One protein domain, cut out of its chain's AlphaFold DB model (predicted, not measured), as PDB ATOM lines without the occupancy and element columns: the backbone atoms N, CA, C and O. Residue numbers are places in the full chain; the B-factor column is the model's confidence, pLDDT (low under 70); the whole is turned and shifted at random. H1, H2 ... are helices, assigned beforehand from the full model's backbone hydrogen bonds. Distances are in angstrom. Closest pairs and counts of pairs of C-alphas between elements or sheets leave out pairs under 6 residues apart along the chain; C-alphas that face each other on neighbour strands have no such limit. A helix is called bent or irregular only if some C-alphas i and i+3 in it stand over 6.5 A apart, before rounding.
ATOM      1  N   VAL A 117      -2.095 -10.431  -9.046       76.25
ATOM      2  CA  VAL A 117      -1.383  -9.196  -8.682       76.25
ATOM      3  C   VAL A 117       0.072  -9.585  -8.480       76.25
ATOM      4  O   VAL A 117       0.333 -10.483  -7.685       76.25
ATOM      5  N   ASN A 118       1.000  -8.945  -9.194       79.56
ATOM      6  CA  ASN A 118       2.434  -9.271  -9.161       79.56
ATOM      7  C   ASN A 118       2.694 -10.771  -9.402       79.56
ATOM      8  O   ASN A 118       3.350 -11.428  -8.599       79.56
ATOM      9  N   ASP A 119       2.067 -11.330 -10.441       82.56
ATOM     10  CA  ASP A 119       2.093 -12.762 -10.794       82.56
ATOM     11  C   ASP A 119       1.549 -13.727  -9.724       82.56
ATOM     12  O   ASP A 119       1.527 -14.941  -9.925       82.56
ATOM     13  N   ILE A 120       1.013 -13.215  -8.612       85.25
ATOM     14  CA  ILE A 120       0.371 -14.034  -7.589       85.25
ATOM     15  C   ILE A 120      -1.062 -14.344  -8.027       85.25
ATOM     16  O   ILE A 120      -1.872 -13.416  -8.129       85.25
ATOM     17  N   PRO A 121      -1.426 -15.622  -8.240       85.81
ATOM     18  CA  PRO A 121      -2.773 -15.991  -8.655       85.81
ATOM     19  C   PRO A 121      -3.764 -15.618  -7.557       85.81
ATOM     20  O   PRO A 121      -3.649 -16.090  -6.429       85.81
ATOM     21  N   ARG A 122      -4.770 -14.798  -7.865       80.12
ATOM     22  CA  ARG A 122      -5.792 -14.385  -6.896       80.12
ATOM     23  C   ARG A 122      -6.759 -15.514  -6.579       80.12
ATOM     24  O   ARG A 122      -7.051 -15.778  -5.413       80.12
ATOM     25  N   PHE A 123      -7.243 -16.193  -7.612       79.06
ATOM     26  CA  PHE A 123      -8.260 -17.233  -7.491       79.06
ATOM     27  C   PHE A 123      -7.696 -18.614  -7.812       79.06
ATOM     28  O   PHE A 123      -6.780 -18.749  -8.614       79.06
ATOM     29  N   SER A 124      -8.273 -19.659  -7.218       78.62
ATOM     30  CA  SER A 124      -8.042 -21.027  -7.692       78.62
ATOM     31  C   SER A 124      -8.900 -21.291  -8.940       78.62
ATOM     32  O   SER A 124     -10.119 -21.132  -8.847       78.62
ATOM     33  N   PRO A 125      -8.340 -21.769 -10.071       75.25
ATOM     34  CA  PRO A 125      -9.123 -22.078 -11.278       75.25
ATOM     35  C   PRO A 125     -10.266 -23.023 -11.047       75.25
ATOM     36  O   PRO A 125     -11.394 -22.759 -11.456       75.25
ATOM     37  N   LYS A 126      -9.988 -24.102 -10.325       76.75
ATOM     38  CA  LYS A 126     -11.013 -25.066  -9.980       76.75
ATOM     39  C   LYS A 126     -12.092 -24.427  -9.105       76.75
ATOM     40  O   LYS A 126     -13.267 -24.621  -9.391       76.75
ATOM     41  N   ALA A 127     -11.717 -23.675  -8.068       71.31
ATOM     42  CA  ALA A 127     -12.692 -23.079  -7.155       71.31
ATOM     43  C   ALA A 127     -13.538 -21.994  -7.837       71.31
ATOM     44  O   ALA A 127     -14.752 -21.966  -7.657       71.31
ATOM     45  N   PHE A 128     -12.922 -21.149  -8.663       70.19
ATOM     46  CA  PHE A 128     -13.604 -20.099  -9.413       70.19
ATOM     47  C   PHE A 128     -14.540 -20.679 -10.476       70.19
ATOM     48  O   PHE A 128     -15.703 -20.291 -10.547       70.19
ATOM     49  N   PHE A 129     -14.083 -21.678 -11.235       69.56
ATOM     50  CA  PHE A 129     -14.929 -22.427 -12.162       69.56
ATOM     51  C   PHE A 129     -16.097 -23.106 -11.446       69.56
ATOM     52  O   PHE A 129     -17.242 -22.986 -11.880       69.56
ATOM     53  N   ASP A 130     -15.823 -23.798 -10.336       65.62
ATOM     54  CA  ASP A 130     -16.852 -24.471  -9.549       65.62
ATOM     55  C   ASP A 130     -17.885 -23.468  -9.030       65.62
ATOM     56  O   ASP A 130     -19.078 -23.754  -9.133       65.62
ATOM     57  N   PHE A 131     -17.447 -22.301  -8.545       63.81
ATOM     58  CA  PHE A 131     -18.301 -21.204  -8.089       63.81
ATOM     59  C   PHE A 131     -19.162 -20.626  -9.220       63.81
ATOM     60  O   PHE A 131     -20.377 -20.517  -9.065       63.81
ATOM     61  N   LEU A 132     -18.571 -20.337 -10.385       56.88
ATOM     62  CA  LEU A 132     -19.274 -19.809 -11.562       56.88
ATOM     63  C   LEU A 132     -20.221 -20.814 -12.235       56.88
ATOM     64  O   LEU A 132     -21.076 -20.410 -13.026       56.88
ATOM     65  N   ARG A 133     -20.075 -22.112 -11.943       52.44
ATOM     66  CA  ARG A 133     -20.904 -23.193 -12.491       52.44
ATOM     67  C   ARG A 133     -22.075 -23.635 -11.630       52.44
ATOM     68  O   ARG A 133     -22.885 -24.405 -12.135       52.44
ATOM     69  N   GLN A 134     -22.181 -23.242 -10.363       52.09
ATOM     70  CA  GLN A 134     -23.271 -23.682  -9.470       52.09
ATOM     71  C   GLN A 134     -24.629 -22.958  -9.603       52.09
ATOM     72  O   GLN A 134     -24.847 -22.007  -8.859       52.09
ATOM     73  N   PRO A 135     -25.639 -23.396 -10.374       46.03
ATOM     74  CA  PRO A 135     -27.000 -23.079  -9.970       46.03
ATOM     75  C   PRO A 135     -27.335 -23.914  -8.735       46.03
ATOM     76  O   PRO A 135     -27.017 -25.104  -8.681       46.03
ATOM     77  N   VAL A 136     -28.061 -23.350  -7.776       44.03
ATOM     78  CA  VAL A 136     -28.590 -24.100  -6.625       44.03
ATOM     79  C   VAL A 136     -29.774 -25.012  -7.008       44.03
ATOM     80  O   VAL A 136     -30.761 -25.184  -6.310       44.03
ATOM     81  N   SER A 137     -29.672 -25.695  -8.142       32.06
ATOM     82  CA  SER A 137     -30.467 -26.887  -8.415       32.06
ATOM     83  C   SER A 137     -29.711 -27.786  -9.382       32.06
ATOM     84  O   SER A 137     -29.775 -27.611 -10.600       32.06
ATOM     85  N   LEU A 138     -29.005 -28.770  -8.825       33.91
ATOM     86  CA  LEU A 138     -28.532 -29.923  -9.576       33.91
ATOM     87  C   LEU A 138     -29.743 -30.648 -10.168       33.91
ATOM     88  O   LEU A 138     -30.598 -31.179  -9.458       33.91
ATOM     89  N   ASN A 139     -29.805 -30.630 -11.492       29.89
ATOM     90  CA  ASN A 139     -30.786 -31.336 -12.285       29.89
ATOM     91  C   ASN A 139     -30.503 -32.846 -12.216       29.89
ATOM     92  O   ASN A 139     -29.507 -33.305 -12.770       29.89
ATOM     93  N   LYS A 140     -31.361 -33.614 -11.532       33.31
ATOM     94  CA  LYS A 140     -31.342 -35.087 -11.600       33.31
ATOM     95  C   LYS A 140     -32.341 -35.659 -12.617       33.31
ATOM     96  O   LYS A 140     -32.292 -36.852 -12.877       33.31
ATOM     97  N   PHE A 141     -33.211 -34.838 -13.215       36.44
ATOM     98  CA  PHE A 141     -34.296 -35.289 -14.094       36.44
ATOM     99  C   PHE A 141     -34.590 -34.256 -15.178       36.44
ATOM    100  O   PHE A 141     -34.954 -33.143 -14.829       36.44
ATOM    101  N   LYS A 142     -34.469 -34.655 -16.454       35.78
ATOM    102  CA  LYS A 142     -34.708 -33.944 -17.737       35.78
ATOM    103  C   LYS A 142     -35.780 -32.817 -17.756       35.78
ATOM    104  O   LYS A 142     -36.699 -32.849 -18.565       35.78
ATOM    105  N   VAL A 143     -35.659 -31.783 -16.925       38.56
ATOM    106  CA  VAL A 143     -36.580 -30.641 -16.846       38.56
ATOM    107  C   VAL A 143     -35.760 -29.346 -16.780       38.56
ATOM    108  O   VAL A 143     -34.849 -29.240 -15.954       38.56
ATOM    109  N   PRO A 144     -36.035 -28.347 -17.640       39.03
ATOM    110  CA  PRO A 144     -35.317 -27.078 -17.625       39.03
ATOM    111  C   PRO A 144     -35.887 -26.144 -16.545       39.03
ATOM    112  O   PRO A 144     -36.976 -25.584 -16.710       39.03
ATOM    113  N   TYR A 145     -35.149 -25.952 -15.451       40.28
ATOM    114  CA  TYR A 145     -35.410 -24.913 -14.444       40.28
ATOM    115  C   TYR A 145     -34.623 -23.634 -14.764       40.28
ATOM    116  O   TYR A 145     -33.518 -23.702 -15.308       40.28
ATOM    117  N   THR A 146     -35.177 -22.469 -14.415       39.41
ATOM    118  CA  THR A 146     -34.503 -21.175 -14.593       39.41
ATOM    119  C   THR A 146     -33.387 -21.051 -13.564       39.41
ATOM    120  O   THR A 146     -33.618 -20.892 -12.367       39.41
ATOM    121  N   THR A 147     -32.158 -21.182 -14.038       39.75
ATOM    122  CA  THR A 147     -30.951 -21.059 -13.227       39.75
ATOM    123  C   THR A 147     -30.603 -19.578 -13.102       39.75
ATOM    124  O   THR A 147     -30.550 -18.880 -14.109       39.75
ATOM    125  N   MET A 148     -30.366 -19.070 -11.887       40.66
ATOM    126  CA  MET A 148     -29.604 -17.823 -11.754       40.66
ATOM    127  C   MET A 148     -28.182 -18.187 -11.388       40.66
ATOM    128  O   MET A 148     -27.870 -18.406 -10.220       40.66
ATOM    129  N   LEU A 149     -27.372 -18.278 -12.431       45.91
ATOM    130  CA  LEU A 149     -25.927 -18.227 -12.409       45.91
ATOM    131  C   LEU A 149     -25.439 -17.686 -13.729       45.91
ATOM    132  O   LEU A 149     -26.110 -17.880 -14.737       45.91
ATOM    133  N   ALA A 150     -24.250 -17.088 -13.712       38.25
ATOM    134  CA  ALA A 150     -23.641 -16.578 -14.924       38.25
ATOM    135  C   ALA A 150     -23.510 -17.688 -15.989       38.25
ATOM    136  O   ALA A 150     -23.921 -17.456 -17.121       38.25
ATOM    137  N   TYR A 151     -23.042 -18.909 -15.637       42.53
ATOM    138  CA  TYR A 151     -22.718 -19.935 -16.651       42.53
ATOM    139  C   TYR A 151     -22.878 -21.421 -16.202       42.53
ATOM    140  O   TYR A 151     -21.907 -22.172 -16.100       42.53
ATOM    141  N   PRO A 152     -24.101 -21.937 -15.982       42.66
ATOM    142  CA  PRO A 152     -24.344 -23.298 -15.463       42.66
ATOM    143  C   PRO A 152     -24.023 -24.442 -16.448       42.66
ATOM    144  O   PRO A 152     -23.820 -25.585 -16.034       42.66
ATOM    145  N   LYS A 153     -23.993 -24.156 -17.755       48.72
ATOM    146  CA  LYS A 153     -23.666 -25.125 -18.818       48.72
ATOM    147  C   LYS A 153     -22.209 -25.047 -19.275       48.72
ATOM    148  O   LYS A 153     -21.832 -25.761 -20.196       48.72
ATOM    149  N   LEU A 154     -21.416 -24.187 -18.640       51.66
ATOM    150  CA  LEU A 154     -20.037 -23.941 -19.027       51.66
ATOM    151  C   LEU A 154     -19.213 -25.216 -18.854       51.66
ATOM    152  O   LEU A 154     -19.086 -25.749 -17.746       51.66
ATOM    153  N   THR A 155     -18.655 -25.727 -19.945       66.88
ATOM    154  CA  THR A 155     -17.617 -26.756 -19.871       66.88
ATOM    155  C   THR A 155     -16.313 -26.130 -19.377       66.88
ATOM    156  O   THR A 155     -16.141 -24.912 -19.399       66.88
ATOM    157  N   LYS A 156     -15.360 -26.956 -18.927       70.25
ATOM    158  CA  LYS A 156     -14.048 -26.452 -18.486       70.25
ATOM    159  C   LYS A 156     -13.313 -25.734 -19.622       70.25
ATOM    160  O   LYS A 156     -12.695 -24.703 -19.397       70.25
ATOM    161  N   GLN A 157     -13.447 -26.248 -20.842       73.56
ATOM    162  CA  GLN A 157     -12.892 -25.630 -22.041       73.56
ATOM    163  C   GLN A 157     -13.550 -24.278 -22.338       73.56
ATOM    164  O   GLN A 157     -12.848 -23.298 -22.533       73.56
ATOM    165  N   GLN A 158     -14.884 -24.194 -22.301       60.97
ATOM    166  CA  GLN A 158     -15.588 -22.925 -22.513       60.97
ATOM    167  C   GLN A 158     -15.251 -21.894 -21.433       60.97
ATOM    168  O   GLN A 158     -15.118 -20.719 -21.736       60.97
ATOM    169  N   PHE A 159     -15.084 -22.329 -20.183       67.00
ATOM    170  CA  PHE A 159     -14.613 -21.462 -19.109       67.00
ATOM    171  C   PHE A 159     -13.228 -20.908 -19.401       67.00
ATOM    172  O   PHE A 159     -13.054 -19.698 -19.363       67.00
ATOM    173  N   ASN A 160     -12.272 -21.768 -19.747       69.62
ATOM    174  CA  ASN A 160     -10.929 -21.321 -20.095       69.62
ATOM    175  C   ASN A 160     -10.964 -20.333 -21.269       69.62
ATOM    176  O   ASN A 160     -10.305 -19.308 -21.202       69.62
ATOM    177  N   ASN A 161     -11.784 -20.590 -22.291       62.09
ATOM    178  CA  ASN A 161     -11.937 -19.685 -23.429       62.09
ATOM    179  C   ASN A 161     -12.501 -18.322 -23.007       62.09
ATOM    180  O   ASN A 161     -11.912 -17.307 -23.348       62.09
ATOM    181  N   VAL A 162     -13.573 -18.290 -22.205       57.84
ATOM    182  CA  VAL A 162     -14.159 -17.039 -21.687       57.84
ATOM    183  C   VAL A 162     -13.146 -16.262 -20.848       57.84
ATOM    184  O   VAL A 162     -13.053 -15.048 -20.964       57.84
ATOM    185  N   ILE A 163     -12.372 -16.939 -20.002       61.69
ATOM    186  CA  ILE A 163     -11.357 -16.287 -19.165       61.69
ATOM    187  C   ILE A 163     -10.203 -15.755 -20.012       61.69
ATOM    188  O   ILE A 163      -9.759 -14.634 -19.784       61.69
ATOM    189  N   ASN A 164      -9.750 -16.528 -20.998       62.41
ATOM    190  CA  ASN A 164      -8.729 -16.089 -21.940       62.41
ATOM    191  C   ASN A 164      -9.218 -14.858 -22.710       62.41
ATOM    192  O   ASN A 164      -8.507 -13.866 -22.763       62.41
ATOM    193  N   GLU A 165     -10.449 -14.871 -23.226       56.47
ATOM    194  CA  GLU A 165     -11.057 -13.718 -23.899       56.47
ATOM    195  C   GLU A 165     -11.150 -12.496 -22.970       56.47
ATOM    196  O   GLU A 165     -10.721 -11.407 -23.348       56.47
ATOM    197  N   LEU A 166     -11.628 -12.674 -21.731       52.31
ATOM    198  CA  LEU A 166     -11.729 -11.598 -20.731       52.31
ATOM    199  C   LEU A 166     -10.365 -11.018 -20.323       52.31
ATOM    200  O   LEU A 166     -10.302  -9.864 -19.903       52.31
ATOM    201  N   ASN A 167      -9.291 -11.796 -20.456       57.12
ATOM    202  CA  ASN A 167      -7.929 -11.399 -20.104       57.12
ATOM    203  C   ASN A 167      -7.034 -11.147 -21.321       57.12
ATOM    204  O   ASN A 167      -5.816 -11.259 -21.206       57.12
ATOM    205  N   ASN A 168      -7.593 -10.827 -22.493       64.75
ATOM    206  CA  ASN A 168      -6.810 -10.554 -23.707       64.75
ATOM    207  C   ASN A 168      -5.812 -11.681 -24.056       64.75
ATOM    208  O   ASN A 168      -4.649 -11.434 -24.364       64.75
ATOM    209  N   ASN A 169      -6.275 -12.928 -23.990       63.00
ATOM    210  CA  ASN A 169      -5.530 -14.168 -24.220       63.00
ATOM    211  C   ASN A 169      -4.408 -14.464 -23.212       63.00
ATOM    212  O   ASN A 169      -3.540 -15.295 -23.487       63.00
ATOM    213  N   GLN A 170      -4.418 -13.834 -22.036       63.84
ATOM    214  CA  GLN A 170      -3.487 -14.197 -20.969       63.84
ATOM    215  C   GLN A 170      -3.863 -15.535 -20.326       63.84
ATOM    216  O   GLN A 170      -5.033 -15.824 -20.064       63.84
ATOM    217  N   VAL A 171      -2.836 -16.337 -20.038       69.25
ATOM    218  CA  VAL A 171      -2.979 -17.630 -19.364       69.25
ATOM    219  C   VAL A 171      -3.399 -17.404 -17.920       69.25
ATOM    220  O   VAL A 171      -2.820 -16.588 -17.207       69.25
ATOM    221  N   PHE A 172      -4.391 -18.167 -17.475       72.62
ATOM    222  CA  PHE A 172      -4.836 -18.114 -16.097       72.62
ATOM    223  C   PHE A 172      -3.850 -18.865 -15.174       72.62
ATOM    224  O   PHE A 172      -3.694 -20.077 -15.340       72.62
ATOM    225  N   PRO A 173      -3.164 -18.183 -14.232       74.56
ATOM    226  CA  PRO A 173      -2.062 -18.785 -13.486       74.56
ATOM    227  C   PRO A 173      -2.539 -19.816 -12.457       74.56
ATOM    228  O   PRO A 173      -3.511 -19.602 -11.728       74.56
ATOM    229  N   ASP A 174      -1.805 -20.925 -12.364       77.94
ATOM    230  CA  ASP A 174      -1.984 -21.925 -11.315       77.94
ATOM    231  C   ASP A 174      -1.281 -21.512 -10.014       77.94
ATOM    232  O   ASP A 174      -0.329 -20.734  -9.994       77.94
ATOM    233  N   SER A 175      -1.754 -22.066  -8.896       83.62
ATOM    234  CA  SER A 175      -1.159 -21.872  -7.566       83.62
ATOM    235  C   SER A 175       0.255 -22.464  -7.499       83.62
ATOM    236  O   SER A 175       0.439 -23.652  -7.779       83.62
ATOM    237  N   ALA A 176       1.249 -21.696  -7.033       86.88
ATOM    238  CA  ALA A 176       2.609 -22.206  -6.836       86.88
ATOM    239  C   ALA A 176       2.716 -23.112  -5.595       86.88
ATOM    240  O   ALA A 176       3.718 -23.791  -5.386       86.88
ATOM    241  N   PHE A 177       1.682 -23.155  -4.745       88.44
ATOM    242  CA  PHE A 177       1.666 -23.963  -3.519       88.44
ATOM    243  C   PHE A 177       1.036 -25.353  -3.717       88.44
ATOM    244  O   PHE A 177       0.692 -26.036  -2.746       88.44
ATOM    245  N   THR A 178       0.889 -25.815  -4.960       81.25
ATOM    246  CA  THR A 178       0.319 -27.131  -5.304       81.25
ATOM    247  C   THR A 178       1.057 -28.299  -4.651       81.25
ATOM    248  O   THR A 178       0.394 -29.222  -4.176       81.25
ATOM    249  N   THR A 179       2.380 -28.222  -4.498       87.50
ATOM    250  CA  THR A 179       3.222 -29.273  -3.888       87.50
ATOM    251  C   THR A 179       3.426 -29.132  -2.375       87.50
ATOM    252  O   THR A 179       3.832 -30.085  -1.721       87.50
ATOM    253  N   VAL A 180       3.110 -27.976  -1.781       92.69
ATOM    254  CA  VAL A 180       3.302 -27.718  -0.339       92.69
ATOM    255  C   VAL A 180       2.393 -28.625   0.503       92.69
ATOM    256  O   VAL A 180       1.203 -28.721   0.223       92.69
ATOM    257  N   THR A 181       2.883 -29.259   1.567       95.56
ATOM    258  CA  THR A 181       2.009 -30.007   2.492       95.56
ATOM    259  C   THR A 181       1.197 -29.043   3.359       95.56
ATOM    260  O   THR A 181       1.736 -28.076   3.894       95.56
ATOM    261  N   ALA A 182      -0.112 -29.270   3.478       95.62
ATOM    262  CA  ALA A 182      -0.998 -28.394   4.242       95.62
ATOM    263  C   ALA A 182      -0.901 -28.657   5.753       95.62
ATOM    264  O   ALA A 182      -0.983 -29.805   6.185       95.62
ATOM    265  N   ASP A 183      -0.821 -27.591   6.552       96.69
ATOM    266  CA  ASP A 183      -0.952 -27.660   8.013       96.69
ATOM    267  C   ASP A 183      -2.381 -27.282   8.419       96.69
ATOM    268  O   ASP A 183      -2.721 -26.116   8.651       96.69
ATOM    269  N   THR A 184      -3.257 -28.285   8.452       95.12
ATOM    270  CA  THR A 184      -4.681 -28.102   8.759       95.12
ATOM    271  C   THR A 184      -4.931 -27.747  10.224       95.12
ATOM    272  O   THR A 184      -5.882 -27.022  10.523       95.12
ATOM    273  N   LYS A 185      -4.067 -28.203  11.142       97.00
ATOM    274  CA  LYS A 185      -4.193 -27.932  12.580       97.00
ATOM    275  C   LYS A 185      -3.887 -26.469  12.874       97.00
ATOM    276  O   LYS A 185      -4.685 -25.797  13.533       97.00
ATOM    277  N   GLN A 186      -2.780 -25.955  12.341       97.38
ATOM    278  CA  GLN A 186      -2.433 -24.546  12.492       97.38
ATOM    279  C   GLN A 186      -3.417 -23.644  11.744       97.38
ATOM    280  O   GLN A 186      -3.825 -22.617  12.283       97.38
ATOM    281  N   ALA A 187      -3.877 -24.043  10.554       97.19
ATOM    282  CA  ALA A 187      -4.907 -23.302   9.829       97.19
ATOM    283  C   ALA A 187      -6.204 -23.147  10.637       97.19
ATOM    284  O   ALA A 187      -6.755 -22.049  10.714       97.19
ATOM    285  N   LEU A 188      -6.676 -24.216  11.286       97.38
ATOM    286  CA  LEU A 188      -7.864 -24.152  12.136       97.38
ATOM    287  C   LEU A 188      -7.654 -23.233  13.347       97.38
ATOM    288  O   LEU A 188      -8.553 -22.468  13.700       97.38
ATOM    289  N   LYS A 189      -6.464 -23.274  13.959       97.44
ATOM    290  CA  LYS A 189      -6.094 -22.372  15.057       97.44
ATOM    291  C   LYS A 189      -6.128 -20.908  14.608       97.44
ATOM    292  O   LYS A 189      -6.796 -20.105  15.253       97.44
ATOM    293  N   VAL A 190      -5.479 -20.580  13.488       96.19
ATOM    294  CA  VAL A 190      -5.473 -19.222  12.915       96.19
ATOM    295  C   VAL A 190      -6.893 -18.760  12.592       96.19
ATOM    296  O   VAL A 190      -7.276 -17.665  12.997       96.19
ATOM    297  N   TRP A 191      -7.706 -19.604  11.945       95.00
ATOM    298  CA  TRP A 191      -9.104 -19.283  11.654       95.00
ATOM    299  C   TRP A 191      -9.867 -18.895  12.923       95.00
ATOM    300  O   TRP A 191     -10.419 -17.798  12.992       95.00
ATOM    301  N   ASN A 192      -9.865 -19.769  13.932       95.88
ATOM    302  CA  ASN A 192     -10.656 -19.583  15.146       95.88
ATOM    303  C   ASN A 192     -10.194 -18.388  15.986       95.88
ATOM    304  O   ASN A 192     -11.027 -17.744  16.614       95.88
ATOM    305  N   GLN A 193      -8.890 -18.110  16.016       94.94
ATOM    306  CA  GLN A 193      -8.323 -17.082  16.888       94.94
ATOM    307  C   GLN A 193      -8.245 -15.700  16.232       94.94
ATOM    308  O   GLN A 193      -8.277 -14.707  16.949       94.94
ATOM    309  N   GLN A 194      -8.110 -15.621  14.903       92.12
ATOM    310  CA  GLN A 194      -7.720 -14.370  14.236       92.12
ATOM    311  C   GLN A 194      -8.625 -13.962  13.069       92.12
ATOM    312  O   GLN A 194      -8.688 -12.779  12.750       92.12
ATOM    313  N   CYS A 195      -9.336 -14.899  12.431       88.50
ATOM    314  CA  CYS A 195     -10.137 -14.595  11.236       88.50
ATOM    315  C   CYS A 195     -11.650 -14.621  11.504       88.50
ATOM    316  O   CYS A 195     -12.393 -13.789  10.983       88.50
ATOM    317  N   LYS A 196     -12.112 -15.586  12.307       88.00
ATOM    318  CA  LYS A 196     -13.527 -15.959  12.448       88.00
ATOM    319  C   LYS A 196     -14.445 -14.782  12.798       88.00
ATOM    320  O   LYS A 196     -15.485 -14.627  12.174       88.00
ATOM    321  N   SER A 197     -14.055 -13.928  13.744       85.12
ATOM    322  CA  SER A 197     -14.897 -12.823  14.237       85.12
ATOM    323  C   SER A 197     -15.287 -11.804  13.157       85.12
ATOM    324  O   SER A 197     -16.404 -11.288  13.162       85.12
ATOM    325  N   CYS A 198     -14.394 -11.526  12.205       75.69
ATOM    326  CA  CYS A 198     -14.667 -10.587  11.113       75.69
ATOM    327  C   CYS A 198     -15.416 -11.256   9.955       75.69
ATOM    328  O   CYS A 198     -16.267 -10.629   9.333       75.69
ATOM    329  N   HIS A 199     -15.093 -12.520   9.667       74.56
ATOM    330  CA  HIS A 199     -15.632 -13.262   8.524       74.56
ATOM    331  C   HIS A 199     -16.971 -13.961   8.799       74.56
ATOM    332  O   HIS A 199     -17.633 -14.372   7.855       74.56
ATOM    333  N   GLU A 200     -17.384 -14.090  10.061       74.50
ATOM    334  CA  GLU A 200     -18.736 -14.529  10.452       74.50
ATOM    335  C   GLU A 200     -19.626 -13.346  10.894       74.50
ATOM    336  O   GLU A 200     -20.690 -13.536  11.476       74.50
ATOM    337  N   SER A 201     -19.197 -12.108  10.624       65.50
ATOM    338  CA  SER A 201     -19.981 -10.885  10.833       65.50
ATOM    339  C   SER A 201     -20.138 -10.104   9.523       65.50
ATOM    340  O   SER A 201     -19.684 -10.531   8.465       65.50
ATOM    341  N   THR A 202     -20.786  -8.941   9.573       60.41
ATOM    342  CA  THR A 202     -20.967  -8.055   8.409       60.41
ATOM    343  C   THR A 202     -19.748  -7.171   8.115       60.41
ATOM    344  O   THR A 202     -19.797  -6.353   7.199       60.41
ATOM    345  N   ILE A 203     -18.666  -7.307   8.892       64.12
ATOM    346  CA  ILE A 203     -17.459  -6.476   8.778       64.12
ATOM    347  C   ILE A 203     -16.658  -6.850   7.528       64.12
ATOM    348  O   ILE A 203     -16.219  -5.968   6.786       64.12
ATOM    349  N   ALA A 204     -16.435  -8.146   7.297       62.59
ATOM    350  CA  ALA A 204     -15.695  -8.608   6.129       62.59
ATOM    351  C   ALA A 204     -16.628  -8.806   4.919       62.59
ATOM    352  O   ALA A 204     -17.732  -9.328   5.063       62.59
ATOM    353  N   PRO A 205     -16.176  -8.474   3.696       55.81
ATOM    354  CA  PRO A 205     -16.991  -8.623   2.486       55.81
ATOM    355  C   PRO A 205     -17.157 -10.079   2.022       55.81
ATOM    356  O   PRO A 205     -17.983 -10.353   1.148       55.81
ATOM    357  N   TYR A 206     -16.362 -11.001   2.571       67.69
ATOM    358  CA  TYR A 206     -16.384 -12.424   2.245       67.69
ATOM    359  C   TYR A 206     -16.530 -13.234   3.523       67.69
ATOM    360  O   TYR A 206     -15.739 -13.061   4.449       67.69
ATOM    361  N   ASP A 207     -17.493 -14.144   3.542       69.31
ATOM    362  CA  ASP A 207     -17.612 -15.173   4.569       69.31
ATOM    363  C   ASP A 207     -16.628 -16.331   4.319       69.31
ATOM    364  O   ASP A 207     -15.825 -16.333   3.374       69.31
ATOM    365  N   LYS A 208     -16.674 -17.351   5.179       79.06
ATOM    366  CA  LYS A 208     -15.795 -18.527   5.096       79.06
ATOM    367  C   LYS A 208     -15.924 -19.280   3.763       79.06
ATOM    368  O   LYS A 208     -14.956 -19.881   3.296       79.06
ATOM    369  N   GLN A 209     -17.107 -19.274   3.161       75.50
ATOM    370  CA  GLN A 209     -17.446 -19.936   1.909       75.50
ATOM    371  C   GLN A 209     -16.911 -19.119   0.731       75.50
ATOM    372  O   GLN A 209     -16.276 -19.683  -0.161       75.50
ATOM    373  N   GLY A 210     -17.087 -17.799   0.744       72.12
ATOM    374  CA  GLY A 210     -16.535 -16.871  -0.238       72.12
ATOM    375  C   GLY A 210     -15.007 -16.893  -0.262       72.12
ATOM    376  O   GLY A 210     -14.406 -16.848  -1.336       72.12
ATOM    377  N   LEU A 211     -14.368 -17.087   0.897       79.31
ATOM    378  CA  LEU A 211     -12.916 -17.258   0.985       79.31
ATOM    379  C   LEU A 211     -12.385 -18.495   0.233       79.31
ATOM    380  O   LEU A 211     -11.199 -18.537  -0.092       79.31
ATOM    381  N   SER A 212     -13.235 -19.475  -0.103       81.00
ATOM    382  CA  SER A 212     -12.831 -20.649  -0.896       81.00
ATOM    383  C   SER A 212     -12.424 -20.321  -2.337       81.00
ATOM    384  O   SER A 212     -11.775 -21.140  -2.987       81.00
ATOM    385  N   LEU A 213     -12.778 -19.130  -2.834       75.75
ATOM    386  CA  LEU A 213     -12.394 -18.655  -4.162       75.75
ATOM    387  C   LEU A 213     -10.893 -18.400  -4.287       75.75
ATOM    388  O   LEU A 213     -10.327 -18.573  -5.369       75.75
ATOM    389  N   PHE A 214     -10.260 -17.960  -3.201       84.31
ATOM    390  CA  PHE A 214      -8.887 -17.480  -3.235       84.31
ATOM    391  C   PHE A 214      -7.883 -18.632  -3.274       84.31
ATOM    392  O   PHE A 214      -8.076 -19.689  -2.666       84.31
ATOM    393  N   SER A 215      -6.793 -18.432  -4.012       90.44
ATOM    394  CA  SER A 215      -5.691 -19.392  -4.042       90.44
ATOM    395  C   SER A 215      -4.935 -19.401  -2.702       90.44
ATOM    396  O   SER A 215      -5.014 -18.457  -1.909       90.44
ATOM    397  N   ALA A 216      -4.165 -20.462  -2.445       93.94
ATOM    398  CA  ALA A 216      -3.299 -20.515  -1.268       93.94
ATOM    399  C   ALA A 216      -2.198 -19.435  -1.322       93.94
ATOM    400  O   ALA A 216      -1.850 -18.861  -0.290       93.94
ATOM    401  N   ASP A 217      -1.696 -19.120  -2.519       93.31
ATOM    402  CA  ASP A 217      -0.726 -18.053  -2.766       93.31
ATOM    403  C   ASP A 217      -1.306 -16.696  -2.394       93.31
ATOM    404  O   ASP A 217      -0.673 -15.931  -1.667       93.31
ATOM    405  N   TRP A 218      -2.536 -16.418  -2.830       91.31
ATOM    406  CA  TRP A 218      -3.230 -15.184  -2.498       91.31
ATOM    407  C   TRP A 218      -3.426 -15.053  -0.996       91.31
ATOM    408  O   TRP A 218      -3.099 -14.017  -0.424       91.31
ATOM    409  N   ILE A 219      -3.909 -16.115  -0.340       92.19
ATOM    410  CA  ILE A 219      -4.099 -16.130   1.114       92.19
ATOM    411  C   ILE A 219      -2.778 -15.807   1.812       92.19
ATOM    412  O   ILE A 219      -2.758 -14.931   2.671       92.19
ATOM    413  N   TYR A 220      -1.671 -16.442   1.426       95.62
ATOM    414  CA  TYR A 220      -0.359 -16.156   2.007       95.62
ATOM    415  C   TYR A 220       0.069 -14.702   1.794       95.62
ATOM    416  O   TYR A 220       0.363 -14.017   2.772       95.62
ATOM    417  N   HIS A 221       0.071 -14.200   0.559       92.56
ATOM    418  CA  HIS A 221       0.571 -12.852   0.281       92.56
ATOM    419  C   HIS A 221      -0.333 -11.766   0.884       92.56
ATOM    420  O   HIS A 221       0.161 -10.816   1.492       92.56
ATOM    421  N   PHE A 222      -1.657 -11.922   0.793       89.25
ATOM    422  CA  PHE A 222      -2.623 -10.946   1.303       89.25
ATOM    423  C   PHE A 222      -2.605 -10.851   2.837       89.25
ATOM    424  O   PHE A 222      -2.573  -9.749   3.397       89.25
ATOM    425  N   THR A 223      -2.590 -11.994   3.533       89.94
ATOM    426  CA  THR A 223      -2.567 -12.024   5.008       89.94
ATOM    427  C   THR A 223      -1.253 -11.485   5.565       89.94
ATOM    428  O   THR A 223      -1.269 -10.691   6.505       89.94
ATOM    429  N   ASN A 224      -0.121 -11.811   4.931       91.81
ATOM    430  CA  ASN A 224       1.198 -11.347   5.358       91.81
ATOM    431  C   ASN A 224       1.496  -9.877   5.009       91.81
ATOM    432  O   ASN A 224       2.522  -9.365   5.470       91.81
ATOM    433  N   GLY A 225       0.623  -9.211   4.240       87.69
ATOM    434  CA  GLY A 225       0.812  -7.829   3.787       87.69
ATOM    435  C   GLY A 225       1.880  -7.685   2.699       87.69
ATOM    436  O   GLY A 225       2.548  -6.663   2.650       87.69
ATOM    437  N   LEU A 226       2.070  -8.718   1.874       89.62
ATOM    438  CA  LEU A 226       3.115  -8.782   0.842       89.62
ATOM    439  C   LEU A 226       2.638  -8.318  -0.541       89.62
ATOM    440  O   LEU A 226       3.437  -8.242  -1.465       89.62
ATOM    441  N   LEU A 227       1.341  -8.053  -0.706       81.56
ATOM    442  CA  LEU A 227       0.799  -7.529  -1.957       81.56
ATOM    443  C   LEU A 227       0.938  -6.009  -1.981       81.56
ATOM    444  O   LEU A 227       0.497  -5.326  -1.054       81.56
ATOM    445  N   GLU A 228       1.485  -5.479  -3.067       69.69
ATOM    446  CA  GLU A 228       1.457  -4.045  -3.327       69.69
ATOM    447  C   GLU A 228       0.049  -3.650  -3.784       69.69
ATOM    448  O   GLU A 228      -0.473  -4.197  -4.752       69.69
ATOM    449  N   LYS A 229      -0.593  -2.720  -3.061       62.78
ATOM    450  CA  LYS A 229      -1.930  -2.176  -3.386       62.78
ATOM    451  C   LYS A 229      -2.979  -3.261  -3.743       62.78
ATOM    452  O   LYS A 229      -3.596  -3.177  -4.803       62.78
ATOM    453  N   PRO A 230      -3.248  -4.254  -2.868       59.78
ATOM    454  CA  PRO A 230      -4.206  -5.330  -3.163       59.78
ATOM    455  C   PRO A 230      -5.641  -4.809  -3.347       59.78
ATOM    456  O   PRO A 230      -6.461  -5.448  -4.001       59.78
ATOM    457  N   ASP A 231      -5.914  -3.654  -2.740       54.97
ATOM    458  CA  ASP A 231      -6.976  -2.703  -3.033       54.97
ATOM    459  C   ASP A 231      -6.557  -1.383  -2.354       54.97
ATOM    460  O   ASP A 231      -5.837  -1.412  -1.350       54.97
ATOM    461  N   SER A 232      -6.971  -0.219  -2.851       46.62
ATOM    462  CA  SER A 232      -6.496   1.088  -2.334       46.62
ATOM    463  C   SER A 232      -6.841   1.368  -0.853       46.62
ATOM    464  O   SER A 232      -6.385   2.362  -0.291       46.62
ATOM    465  N   LYS A 233      -7.619   0.487  -0.200       57.84
ATOM    466  CA  LYS A 233      -8.083   0.587   1.194       57.84
ATOM    467  C   LYS A 233      -8.073  -0.773   1.916       57.84
ATOM    468  O   LYS A 233      -9.120  -1.274   2.320       57.84
ATOM    469  N   ARG A 234      -6.906  -1.408   2.083       61.47
ATOM    470  CA  ARG A 234      -6.785  -2.632   2.906       61.47
ATOM    471  C   ARG A 234      -7.188  -2.338   4.358       61.47
ATOM    472  O   ARG A 234      -6.496  -1.597   5.045       61.47
ATOM    473  N   THR A 235      -8.267  -2.961   4.831       68.19
ATOM    474  CA  THR A 235      -8.758  -2.853   6.222       68.19
ATOM    475  C   THR A 235      -8.363  -4.039   7.106       68.19
ATOM    476  O   THR A 235      -8.453  -3.957   8.327       68.19
ATOM    477  N   MET A 236      -7.911  -5.148   6.511       76.62
ATOM    478  CA  MET A 236      -7.513  -6.352   7.243       76.62
ATOM    479  C   MET A 236      -6.128  -6.176   7.903       76.62
ATOM    480  O   MET A 236      -5.188  -5.772   7.209       76.62
ATOM    481  N   PRO A 237      -5.949  -6.528   9.193       81.44
ATOM    482  CA  PRO A 237      -4.639  -6.510   9.846       81.44
ATOM    483  C   PRO A 237      -3.668  -7.525   9.224       81.44
ATOM    484  O   PRO A 237      -4.059  -8.464   8.530       81.44
ATOM    485  N   ILE A 238      -2.363  -7.330   9.433       89.25
ATOM    486  CA  ILE A 238      -1.354  -8.313   9.009       89.25
ATOM    487  C   ILE A 238      -1.428  -9.529   9.931       89.25
ATOM    488  O   ILE A 238      -1.256  -9.409  11.140       89.25
ATOM    489  N   ILE A 239      -1.634 -10.699   9.334       89.25
ATOM    490  CA  ILE A 239      -1.633 -11.995  10.003       89.25
ATOM    491  C   ILE A 239      -0.512 -12.819   9.378       89.25
ATOM    492  O   ILE A 239      -0.598 -13.231   8.220       89.25
ATOM    493  N   LYS A 240       0.573 -13.029  10.128       93.12
ATOM    494  CA  LYS A 240       1.725 -13.781   9.627       93.12
ATOM    495  C   LYS A 240       1.398 -15.273   9.581       93.12
ATOM    496  O   LYS A 240       1.181 -15.903  10.612       93.12
ATOM    497  N   VAL A 241       1.386 -15.840   8.378       95.19
ATOM    498  CA  VAL A 241       1.181 -17.278   8.139       95.19
ATOM    499  C   VAL A 241       2.258 -17.807   7.206       95.19
ATOM    500  O   VAL A 241       2.687 -17.109   6.290       95.19
ATOM    501  N   ASN A 242       2.681 -19.054   7.403       97.12
ATOM    502  CA  ASN A 242       3.562 -19.737   6.455       97.12
ATOM    503  C   ASN A 242       2.757 -20.349   5.287       97.12
ATOM    504  O   ASN A 242       1.523 -20.417   5.323       97.12
ATOM    505  N   LYS A 243       3.454 -20.817   4.243       97.62
ATOM    506  CA  LYS A 243       2.832 -21.407   3.041       97.62
ATOM    507  C   LYS A 243       1.946 -22.622   3.372       97.62
ATOM    508  O   LYS A 243       0.847 -22.745   2.835       97.62
ATOM    509  N   ALA A 244       2.389 -23.482   4.295       97.62
ATOM    510  CA  ALA A 244       1.645 -24.666   4.738       97.62
ATOM    511  C   ALA A 244       0.318 -24.304   5.429       97.62
ATOM    512  O   ALA A 244      -0.717 -24.909   5.145       97.62
ATOM    513  N   THR A 245       0.329 -23.273   6.276       97.88
ATOM    514  CA  THR A 245      -0.859 -22.737   6.957       97.88
ATOM    515  C   THR A 245      -1.809 -22.089   5.955       97.88
ATOM    516  O   THR A 245      -3.009 -22.336   6.012       97.88
ATOM    517  N   ALA A 246      -1.299 -21.310   4.995       96.81
ATOM    518  CA  ALA A 246      -2.124 -20.710   3.944       96.81
ATOM    519  C   ALA A 246      -2.827 -21.774   3.083       96.81
ATOM    520  O   ALA A 246      -4.020 -21.657   2.800       96.81
ATOM    521  N   LYS A 247      -2.126 -22.863   2.740       95.94
ATOM    522  CA  LYS A 247      -2.739 -24.015   2.065       95.94
ATOM    523  C   LYS A 247      -3.765 -24.728   2.947       95.94
ATOM    524  O   LYS A 247      -4.834 -25.087   2.460       95.94
ATOM    525  N   GLY A 248      -3.486 -24.891   4.241       96.88
ATOM    526  CA  GLY A 248      -4.451 -25.428   5.204       96.88
ATOM    527  C   GLY A 248      -5.718 -24.571   5.320       96.88
ATOM    528  O   GLY A 248      -6.820 -25.113   5.367       96.88
ATOM    529  N   LEU A 249      -5.590 -23.238   5.293       96.00
ATOM    530  CA  LEU A 249      -6.720 -22.302   5.283       96.00
ATOM    531  C   LEU A 249      -7.536 -22.440   3.992       96.00
ATOM    532  O   LEU A 249      -8.755 -22.583   4.053       96.00
ATOM    533  N   GLN A 250      -6.874 -22.494   2.834       93.50
ATOM    534  CA  GLN A 250      -7.531 -22.730   1.545       93.50
ATOM    535  C   GLN A 250      -8.333 -24.044   1.543       93.50
ATOM    536  O   GLN A 250      -9.485 -24.073   1.096       93.50
ATOM    537  N   GLN A 251      -7.766 -25.121   2.101       93.62
ATOM    538  CA  GLN A 251      -8.455 -26.403   2.244       93.62
ATOM    539  C   GLN A 251      -9.650 -26.303   3.196       93.62
ATOM    540  O   GLN A 251     -10.729 -26.799   2.869       93.62
ATOM    541  N   LEU A 252      -9.487 -25.630   4.338       95.12
ATOM    542  CA  LEU A 252     -10.558 -25.396   5.307       95.12
ATOM    543  C   LEU A 252     -11.747 -24.659   4.668       95.12
ATOM    544  O   LEU A 252     -12.895 -25.072   4.848       95.12
ATOM    545  N   PHE A 253     -11.487 -23.598   3.902       89.44
ATOM    546  CA  PHE A 253     -12.524 -22.825   3.209       89.44
ATOM    547  C   PHE A 253     -13.197 -23.649   2.111       89.44
ATOM    548  O   PHE A 253     -14.425 -23.706   2.040       89.44
ATOM    549  N   THR A 254     -12.405 -24.379   1.321       87.06
ATOM    550  CA  THR A 254     -12.919 -25.287   0.287       87.06
ATOM    551  C   THR A 254     -13.837 -26.350   0.888       87.06
ATOM    552  O   THR A 254     -14.934 -26.577   0.383       87.06
ATOM    553  N   GLN A 255     -13.436 -26.983   1.993       90.19
ATOM    554  CA  GLN A 255     -14.258 -27.979   2.685       90.19
ATOM    555  C   GLN A 255     -15.549 -27.370   3.240       90.19
ATOM    556  O   GLN A 255     -16.606 -27.995   3.132       90.19
ATOM    557  N   SER A 256     -15.487 -26.155   3.798       85.00
ATOM    558  CA  SER A 256     -16.673 -25.426   4.268       85.00
ATOM    559  C   SER A 256     -17.666 -25.189   3.130       85.00
ATOM    560  O   SER A 256     -18.844 -25.532   3.250       85.00
ATOM    561  N   TYR A 257     -17.174 -24.703   1.989       80.81
ATOM    562  CA  TYR A 257     -17.973 -24.499   0.784       80.81
ATOM    563  C   TYR A 257     -18.602 -25.807   0.272       80.81
ATOM    564  O   TYR A 257     -19.801 -25.848  -0.012       80.81
ATOM    565  N   GLN A 258     -17.844 -26.911   0.217       83.62
ATOM    566  CA  GLN A 258     -18.389 -28.209  -0.211       83.62
ATOM    567  C   GLN A 258     -19.475 -28.733   0.739       83.62
ATOM    568  O   GLN A 258     -20.492 -29.248   0.273       83.62
ATOM    569  N   LYS A 259     -19.305 -28.572   2.058       85.62
ATOM    570  CA  LYS A 259     -20.323 -28.948   3.053       85.62
ATOM    571  C   LYS A 259     -21.600 -28.123   2.888       85.62
ATOM    572  O   LYS A 259     -22.692 -28.692   2.849       85.62
ATOM    573  N   ALA A 260     -21.476 -26.805   2.728       79.06
ATOM    574  CA  ALA A 260     -22.616 -25.923   2.484       79.06
ATOM    575  C   ALA A 260     -23.356 -26.320   1.192       79.06
ATOM    576  O   ALA A 260     -24.579 -26.484   1.192       79.06
ATOM    577  N   LYS A 261     -22.609 -26.620   0.122       76.06
ATOM    578  CA  LYS A 261     -23.154 -27.109  -1.150       76.06
ATOM    579  C   LYS A 261     -23.898 -28.437  -0.988       76.06
ATOM    580  O   LYS A 261     -24.990 -28.603  -1.526       76.06
ATOM    581  N   GLN A 262     -23.345 -29.391  -0.242       81.75
ATOM    582  CA  GLN A 262     -24.014 -30.665   0.046       81.75
ATOM    583  C   GLN A 262     -25.322 -30.465   0.823       81.75
ATOM    584  O   GLN A 262     -26.335 -31.065   0.461       81.75
ATOM    585  N   ARG A 263     -25.327 -29.582   1.829       81.00
ATOM    586  CA  ARG A 263     -26.521 -29.254   2.623       81.00
ATOM    587  C   ARG A 263     -27.624 -28.647   1.762       81.00
ATOM    588  O   ARG A 263     -28.772 -29.085   1.822       81.00
ATOM    589  N   ILE A 264     -27.265 -27.687   0.919       76.38
ATOM    590  CA  ILE A 264     -28.144 -27.134  -0.108       76.38
ATOM    591  C   ILE A 264     -28.722 -28.257  -0.985       76.38
ATOM    592  O   ILE A 264     -29.938 -28.367  -1.129       76.38
ATOM    593  N   ASN A 265     -27.870 -29.140  -1.516       74.69
ATOM    594  CA  ASN A 265     -28.278 -30.218  -2.423       74.69
ATOM    595  C   ASN A 265     -29.251 -31.206  -1.780       74.69
ATOM    596  O   ASN A 265     -30.115 -31.758  -2.462       74.69
ATOM    597  N   GLN A 266     -29.112 -31.448  -0.482       81.56
ATOM    598  CA  GLN A 266     -30.051 -32.264   0.277       81.56
ATOM    599  C   GLN A 266     -31.386 -31.533   0.459       81.56
ATOM    600  O   GLN A 266     -32.427 -32.105   0.150       81.56
ATOM    601  N   ARG A 267     -31.368 -30.257   0.865       80.44
ATOM    602  CA  ARG A 267     -32.587 -29.469   1.126       80.44
ATOM    603  C   ARG A 267     -33.382 -29.127  -0.133       80.44
ATOM    604  O   ARG A 267     -34.602 -29.098  -0.090       80.44
ATOM    605  N   ILE A 268     -32.745 -28.952  -1.289       78.62
ATOM    606  CA  ILE A 268     -33.480 -28.737  -2.550       78.62
ATOM    607  C   ILE A 268     -34.400 -29.918  -2.877       78.62
ATOM    608  O   ILE A 268     -35.464 -29.718  -3.466       78.62
ATOM    609  N   LYS A 269     -34.012 -31.147  -2.509       78.88
ATOM    610  CA  LYS A 269     -34.831 -32.343  -2.760       78.88
ATOM    611  C   LYS A 269     -36.141 -32.323  -1.978       78.88
ATOM    612  O   LYS A 269     -37.093 -32.955  -2.415       78.88
TER     613      LYS A 269
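AT A GLANCE: This is residues 117 to 269 of the 392 residues of an uncharacterized protein of Endozoicomonas sp. SM1973 (UniProt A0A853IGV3). The long helix H6 runs roughly lengthwise, with H3, H5 and short H4 packed on its residues 243 to 257; H1 packs on H4, and H2 lies beyond H1. The 153 printed residues include six named helices, H1 to H6 in order, and no named strand: all helix, with under half in named elements. The whole is compact, radius of gyration of the C-alphas 16.8 A, spanning 50 by 39 by 32 A.

IN THESE COORDINATES: H1, residues 125 to 133, begins at C-alpha (-9.123, -22.078, -11.278). H2 is 156 to 166, 15.2 A; H3, 184 to 199, 18.4 A, kinks 51 degrees near residue 193 and is irregular, C-alphas 194 and 197 standing 7.3 A apart. H4 is 210 to 213, H5 216 to 224; H6, 243 to 268, 37.5 A, ends at C-alpha (-33.480, -28.737, -2.550).

HOW THE PARTS SIT: Closest C-alphas: hub H6 touches H3's residues 184 to 191 alone, Gly 248 to Thr 184, 4.5 A; H5, Lys 247 to Ala 216, 4.9 A; H4, Phe 253 to Ser 212, 4.7 A. H4 touches H1, Leu 213 to Ala 127, 5.3 A. H2 is close but not clearly touching H1, Phe 159 to Phe 129, 7.0 A. O i to N i+4 pairs are all within hydrogen-bond range in H1, H2, H5 and H6, 9 of 12 in H3; H4 is too short.

THE WHOLE: The printed part has no cut. Links H1 to H2, H2 to H3 and H5 to H6 are long. Residues 129 to 155, 158 to 171, 201 to 207 and 228 to 235 have pLDDT under 70.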